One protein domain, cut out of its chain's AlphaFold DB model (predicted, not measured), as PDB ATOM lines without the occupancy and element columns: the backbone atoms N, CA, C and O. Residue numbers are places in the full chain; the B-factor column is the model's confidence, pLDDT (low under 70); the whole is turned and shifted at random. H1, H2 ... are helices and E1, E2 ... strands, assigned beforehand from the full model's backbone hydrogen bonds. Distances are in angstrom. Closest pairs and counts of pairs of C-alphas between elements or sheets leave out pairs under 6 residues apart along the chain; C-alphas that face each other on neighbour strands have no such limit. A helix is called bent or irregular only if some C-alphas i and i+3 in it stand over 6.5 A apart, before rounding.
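What this domain is: This is residues 2 to 53 of the 300 residues of an uncharacterized protein of Ceriporiopsis subvermispora (strain B) (UniProt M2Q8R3). A long two-stranded hairpin, E1 and E2, makes one end of an elongated shape, and two short helices, H1 and H2, meet in a small head at the other. A loop, residues 30 to 39, leads from the hairpin round to H2, and residues 49 to 53 make a tail that turns back toward the hairpin end. The printed part has 52 residues, with two named helices and two named strands in the order H1, E1, E2, H2; the class is mixed, helices and strands, and the sheet, E1 - E2, is antiparallel. The whole is loose, with a radius of gyration of the C-alphas of 13.9 A and spans of 44 by 23 by 15 A.

Where its parts are: H1 is residues 6 to 10, 6.4 A long, and begins at C-alpha 6 (148.319, 161.363, 111.814). E1 is residues 13 to 20, 20.9 A long. E2 is residues 23 to 29, 18.8 A long. H2 is residues 40 to 45, 10.2 A long, and ends at C-alpha 45 (152.601, 154.392, 114.190). H2 is neither bent nor irregular, but only just: C-alphas 41 and 44 are 6.0 A apart.

How they stand to each other: E1 and E2 form a hairpin, antiparallel at 151 degrees between their directions, with N 17 and O 25 2.8 A apart and N 13 and O 29 3.0 A apart, both within hydrogen-bond range. H1 and H2 touch; their closest C-alphas, of Ala 8 and Tyr 45, are 4.4 A apart. H1 and E2 are apart, and so are E1 and H2. Residues 2 to 3 pair with residues 47 to 48, antiparallel. In H1 every O i to N i+4 pair is within hydrogen-bond range; in H2 0 of 2 are, with 2 of 3 O i to N i+3 pairs within range.

The domain as a whole: The two C-alphas farthest apart, of Glu 21 and Arg 40, are 43.9 A apart. The printed part has no cut. The links H1 to E1 and E1 to E2 are tight, E2 to H2 is short with 10 residues, and no link is long. The mean pLDDT of the printed part is 78.6, and residues 32 to 43 are under 70.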
ATOM      1  N   ALA A   2     149.003 155.003 103.410       77.75
ATOM      2  CA  ALA A   2     147.828 154.793 104.253       77.75
ATOM      3  C   ALA A   2     148.283 154.690 105.712       77.75
ATOM      4  O   ALA A   2     149.289 154.033 105.991       77.75
ATOM      5  N   TYR A   3     147.575 155.359 106.614       79.50
ATOM      6  CA  TYR A   3     147.863 155.387 108.043       79.50
ATOM      7  C   TYR A   3     146.563 155.555 108.831       79.50
ATOM      8  O   TYR A   3     145.633 156.200 108.350       79.50
ATOM      9  N   ASP A   4     146.522 154.989 110.035       77.00
ATOM     10  CA  ASP A   4     145.341 155.057 110.906       77.00
ATOM     11  C   ASP A   4     145.364 156.301 111.812       77.00
ATOM     12  O   ASP A   4     144.323 156.780 112.253       77.00
ATOM     13  N   HIS A   5     146.555 156.855 112.071       79.38
ATOM     14  CA  HIS A   5     146.753 158.023 112.926       79.38
ATOM     15  C   HIS A   5     147.783 158.983 112.320       79.38
ATOM     16  O   HIS A   5     148.813 158.554 111.800       79.38
ATOM     17  N   GLU A   6     147.517 160.285 112.418       81.19
ATOM     18  CA  GLU A   6     148.319 161.363 111.814       81.19
ATOM     19  C   GLU A   6     149.786 161.354 112.262       81.19
ATOM     20  O   GLU A   6     150.688 161.573 111.457       81.19
ATOM     21  N   VAL A   7     150.035 160.935 113.504       80.25
ATOM     22  CA  VAL A   7     151.385 160.766 114.055       80.25
ATOM     23  C   VAL A   7     152.258 159.817 113.217       80.25
ATOM     24  O   VAL A   7     153.474 159.981 113.175       80.25
ATOM     25  N   ALA A   8     151.683 158.843 112.501       78.81
ATOM     26  CA  ALA A   8     152.442 157.974 111.601       78.81
ATOM     27  C   ALA A   8     152.912 158.694 110.326       78.81
ATOM     28  O   ALA A   8     153.945 158.318 109.768       78.81
ATOM     29  N   PHE A   9     152.156 159.692 109.859       81.62
ATOM     30  CA  PHE A   9     152.520 160.537 108.723       81.62
ATOM     31  C   PHE A   9     153.576 161.564 109.119       81.62
ATOM     32  O   PHE A   9     154.607 161.655 108.461       81.62
ATOM     33  N   GLU A  10     153.365 162.264 110.234       82.81
ATOM     34  CA  GLU A  10     154.289 163.291 110.738       82.81
ATOM     35  C   GLU A  10     155.685 162.739 111.051       82.81
ATOM     36  O   GLU A  10     156.680 163.445 110.931       82.81
ATOM     37  N   ASN A  11     155.767 161.462 111.431       81.44
ATOM     38  CA  ASN A  11     157.024 160.785 111.741       81.44
ATOM     39  C   ASN A  11     157.606 159.999 110.552       81.44
ATOM     40  O   ASN A  11     158.526 159.203 110.739       81.44
ATOM     41  N   ALA A  12     157.072 160.148 109.340       86.19
ATOM     42  CA  ALA A  12     157.666 159.565 108.143       86.19
ATOM     43  C   ALA A  12     158.467 160.632 107.391       86.19
ATOM     44  O   ALA A  12     157.914 161.621 106.922       86.19
ATOM     45  N   GLU A  13     159.766 160.402 107.222       88.12
ATOM     46  CA  GLU A  13     160.642 161.326 106.503       88.12
ATOM     47  C   GLU A  13     161.044 160.740 105.152       88.12
ATOM     48  O   GLU A  13     161.447 159.577 105.053       88.12
ATOM     49  N   VAL A  14     160.964 161.558 104.104       89.12
ATOM     50  CA  VAL A  14     161.451 161.213 102.766       89.12
ATOM     51  C   VAL A  14     162.696 162.041 102.490       89.12
ATOM     52  O   VAL A  14     162.628 163.264 102.401       89.12
ATOM     53  N   CYS A  15     163.836 161.374 102.360       90.12
ATOM     54  CA  CYS A  15     165.129 162.019 102.160       90.12
ATOM     55  C   CYS A  15     165.681 161.707 100.771       90.12
ATOM     56  O   CYS A  15     165.625 160.563 100.311       90.12
ATOM     57  N   LEU A  16     166.290 162.707 100.135       90.88
ATOM     58  CA  LEU A  16     167.166 162.486  98.990       90.88
ATOM     59  C   LEU A  16     168.448 161.800  99.480       90.88
ATOM     60  O   LEU A  16     169.101 162.275 100.407       90.88
ATOM     61  N   LEU A  17     168.806 160.684  98.856       89.69
ATOM     62  CA  LEU A  17     170.050 159.969  99.103       89.69
ATOM     63  C   LEU A  17     170.995 160.213  97.933       89.69
ATOM     64  O   LEU A  17     170.627 159.991  96.782       89.69
ATOM     65  N   GLN A  18     172.224 160.630  98.222       88.38
ATOM     66  CA  GLN A  18     173.252 160.813  97.204       88.38
ATOM     67  C   GLN A  18     174.545 160.145  97.663       88.38
ATOM     68  O   GLN A  18     175.382 160.747  98.327       88.38
ATOM     69  N   ALA A  19     174.683 158.855  97.347       78.81
ATOM     70  CA  ALA A  19     175.840 158.064  97.770       78.81
ATOM     71  C   ALA A  19     177.139 158.487  97.059       78.81
ATOM     72  O   ALA A  19     178.229 158.278  97.583       78.81
ATOM     73  N   ALA A  20     177.020 159.049  95.853       83.25
ATOM     74  CA  ALA A  20     178.104 159.657  95.089       83.25
ATOM     75  C   ALA A  20     177.524 160.625  94.047       83.25
ATOM     76  O   ALA A  20     176.312 160.651  93.808       83.25
ATOM     77  N   GLU A  21     178.391 161.382  93.381       83.31
ATOM     78  CA  GLU A  21     178.003 162.186  92.223       83.31
ATOM     79  C   GLU A  21     177.308 161.318  91.156       83.31
ATOM     80  O   GLU A  21     177.721 160.191  90.880       83.31
ATOM     81  N   GLY A  22     176.183 161.808  90.624       80.81
ATOM     82  CA  GLY A  22     175.357 161.083  89.651       80.81
ATOM     83  C   GLY A  22     174.550 159.897  90.202       80.81
ATOM     84  O   GLY A  22     173.790 159.290  89.449       80.81
ATOM     85  N   LYS A  23     174.661 159.559  91.497       86.56
ATOM     86  CA  LYS A  23     173.911 158.460  92.133       86.56
ATOM     87  C   LYS A  23     172.830 159.005  93.053       86.56
ATOM     88  O   LYS A  23     173.054 159.161  94.251       86.56
ATOM     89  N   ASN A  24     171.663 159.266  92.476       89.81
ATOM     90  CA  ASN A  24     170.497 159.758  93.201       89.81
ATOM     91  C   ASN A  24     169.620 158.594  93.671       89.81
ATOM     92  O   ASN A  24     169.392 157.636  92.934       89.81
ATOM     93  N   GLY A  25     169.101 158.699  94.885       91.69
ATOM     94  CA  GLY A  25     168.182 157.743  95.484       91.69
ATOM     95  C   GLY A  25     167.209 158.437  96.426       91.69
ATOM     96  O   GLY A  25     167.332 159.626  96.713       91.69
ATOM     97  N   VAL A  26     166.232 157.688  96.918       92.31
ATOM     98  CA  VAL A  26     165.236 158.181  97.870       92.31
ATOM     99  C   VAL A  26     165.172 157.207  99.033       92.31
ATOM    100  O   VAL A  26     165.060 156.000  98.829       92.31
ATOM    101  N   GLY A  27     165.256 157.730 100.251       91.69
ATOM    102  CA  GLY A  27     165.088 156.971 101.482       91.69
ATOM    103  C   GLY A  27     163.787 157.359 102.165       91.69
ATOM    104  O   GLY A  27     163.488 158.543 102.287       91.69
ATOM    105  N   ILE A  28     163.024 156.363 102.611       88.31
ATOM    106  CA  ILE A  28     161.834 156.566 103.441       88.31
ATOM    107  C   ILE A  28     162.178 156.060 104.837       88.31
ATOM    108  O   ILE A  28     162.405 154.863 105.033       88.31
ATOM    109  N   PHE A  29     162.237 156.971 105.799       85.94
ATOM    110  CA  PHE A  29     162.673 156.698 107.160       85.94
ATOM    111  C   PHE A  29     161.527 156.869 108.149       85.94
ATOM    112  O   PHE A  29     160.599 157.649 107.948       85.94
ATOM    113  N   ARG A  30     161.613 156.105 109.237       76.88
ATOM    114  CA  ARG A  30     160.784 156.274 110.429       76.88
ATOM    115  C   ARG A  30     161.695 156.276 111.660       76.88
ATOM    116  O   ARG A  30     162.703 155.557 111.640       76.88
ATOM    117  N   PRO A  31     161.363 157.029 112.722       72.69
ATOM    118  CA  PRO A  31     162.111 157.040 113.968       72.69
ATOM    119  C   PRO A  31     162.344 155.625 114.500       72.69
ATOM    120  O   PRO A  31     161.414 154.828 114.627       72.69
ATOM    121  N   LYS A  32     163.602 155.316 114.832       61.41
ATOM    122  CA  LYS A  32     163.993 154.030 115.434       61.41
ATOM    123  C   LYS A  32     163.540 153.901 116.894       61.41
ATOM    124  O   LYS A  32     163.393 152.786 117.382       61.41
ATOM    125  N   ASP A  33     163.294 155.030 117.557       56.66
ATOM    126  CA  ASP A  33     163.060 155.140 119.003       56.66
ATOM    127  C   ASP A  33     161.590 155.095 119.423       56.66
ATOM    128  O   ASP A  33     161.222 155.529 120.517       56.66
ATOM    129  N   LEU A  34     160.730 154.488 118.608       58.78
ATOM    130  CA  LEU A  34     159.449 154.036 119.128       58.78
ATOM    131  C   LEU A  34     159.763 152.898 120.111       58.78
ATOM    132  O   LEU A  34     159.932 151.750 119.698       58.78
ATOM    133  N   ARG A  35     159.898 153.224 121.409       54.81
ATOM    134  CA  ARG A  35     160.073 152.304 122.558       54.81
ATOM    135  C   ARG A  35     158.827 151.439 122.747       54.81
ATOM    136  O   ARG A  35     158.193 151.408 123.794       54.81
ATOM    137  N   CYS A  36     158.462 150.747 121.690       60.41
ATOM    138  CA  CYS A  36     157.145 150.215 121.453       60.41
ATOM    139  C   CYS A  36     157.271 148.697 121.419       60.41
ATOM    140  O   CYS A  36     157.098 148.024 120.404       60.41
ATOM    141  N   ARG A  37     157.683 148.153 122.566       50.22
ATOM    142  CA  ARG A  37     157.705 146.717 122.809       50.22
ATOM    143  C   ARG A  37     156.316 146.351 123.349       50.22
ATOM    144  O   ARG A  37     156.110 146.354 124.553       50.22
ATOM    145  N   TRP A  38     155.413 145.970 122.444       53.56
ATOM    146  CA  TRP A  38     154.205 145.186 122.751       53.56
ATOM    147  C   TRP A  38     153.015 145.920 123.422       53.56
ATOM    148  O   TRP A  38     152.324 145.308 124.232       53.56
ATOM    149  N   SER A  39     152.706 147.180 123.073       62.81
ATOM    150  CA  SER A  39     151.456 147.853 123.502       62.81
ATOM    151  C   SER A  39     150.543 148.238 122.321       62.81
ATOM    152  O   SER A  39     150.998 148.384 121.185       62.81
ATOM    153  N   ARG A  40     149.232 148.410 122.583       61.75
ATOM    154  CA  ARG A  40     148.247 148.964 121.619       61.75
ATOM    155  C   ARG A  40     148.636 150.363 121.120       61.75
ATOM    156  O   ARG A  40     148.248 150.755 120.030       61.75
ATOM    157  N   GLU A  41     149.465 151.085 121.870       62.62
ATOM    158  CA  GLU A  41     149.974 152.414 121.505       62.62
ATOM    159  C   GLU A  41     150.922 152.373 120.298       62.62
ATOM    160  O   GLU A  41     151.278 153.417 119.769       62.62
ATOM    161  N   CYS A  42     151.334 151.191 119.829       67.56
ATOM    162  CA  CYS A  42     152.158 151.056 118.631       67.56
ATOM    163  C   CYS A  42     151.331 150.993 117.339       67.56
ATOM    164  O   CYS A  42     151.884 151.151 116.248       67.56
ATOM    165  N   GLU A  43     150.015 150.776 117.444       67.31
ATOM    166  CA  GLU A  43     149.112 150.790 116.288       67.31
ATOM    167  C   GLU A  43     149.060 152.177 115.647       67.31
ATOM    168  O   GLU A  43     149.069 152.272 114.423       67.31
ATOM    169  N   GLN A  44     149.176 153.244 116.446       72.69
ATOM    170  CA  GLN A  44     149.170 154.618 115.940       72.69
ATOM    171  C   GLN A  44     150.366 154.987 115.057       72.69
ATOM    172  O   GLN A  44     150.314 155.984 114.351       72.69
ATOM    173  N   TYR A  45     151.431 154.182 115.050       73.88
ATOM    174  CA  TYR A  45     152.601 154.392 114.190       73.88
ATOM    175  C   TYR A  45     152.616 153.459 112.971       73.88
ATOM    176  O   TYR A  45     153.581 153.443 112.193       73.88
ATOM    177  N   ARG A  46     151.564 152.647 112.786       75.31
ATOM    178  CA  ARG A  46     151.424 151.814 111.595       75.31
ATOM    179  C   ARG A  46     151.139 152.703 110.393       75.31
ATOM    180  O   ARG A  46     150.141 153.408 110.320       75.31
ATOM    181  N   ALA A  47     152.034 152.605 109.424       79.69
ATOM    182  CA  ALA A  47     151.858 153.174 108.104       79.69
ATOM    183  C   ALA A  47     152.194 152.131 107.045       79.69
ATOM    184  O   ALA A  47     153.149 151.356 107.202       79.69
ATOM    185  N   SER A  48     151.417 152.164 105.970       84.06
ATOM    186  CA  SER A  48     151.636 151.422 104.740       84.06
ATOM    187  C   SER A  48     152.051 152.384 103.630       84.06
ATOM    188  O   SER A  48     151.442 153.441 103.422       84.06
ATOM    189  N   PHE A  49     153.097 152.007 102.906       86.81
ATOM    190  CA  PHE A  49     153.639 152.779 101.800       86.81
ATOM    191  C   PHE A  49     153.490 151.981 100.514       86.81
ATOM    192  O   PHE A  49     153.816 150.798 100.457       86.81
ATOM    193  N   GLU A  50     153.045 152.671  99.475       91.12
ATOM    194  CA  GLU A  50     153.116 152.192  98.107       91.12
ATOM    195  C   GLU A  50     154.036 153.151  97.362       91.12
ATOM    196  O   GLU A  50     153.838 154.368  97.407       91.12
ATOM    197  N   VAL A  51     155.082 152.603  96.749       92.06
ATOM    198  CA  VAL A  51     156.110 153.378  96.059       92.06
ATOM    199  C   VAL A  51     156.031 153.041  94.583       92.06
ATOM    200  O   VAL A  51     156.284 151.907  94.181       92.06
ATOM    201  N   TRP A  52     155.680 154.041  93.783       93.50
ATOM    202  CA  TRP A  52     155.616 153.928  92.334       93.50
ATOM    203  C   TRP A  52     156.888 154.507  91.727       93.50
ATOM    204  O   TRP A  52     157.098 155.718  91.763       93.50
ATOM    205  N   VAL A  53     157.720 153.649  91.140       93.31
ATOM    206  CA  VAL A  53     158.872 154.081  90.342       93.31
ATOM    207  C   VAL A  53     158.465 154.044  88.878       93.31
ATOM    208  O   VAL A  53     158.170 152.984  88.333       93.31
TER     209      VAL A  53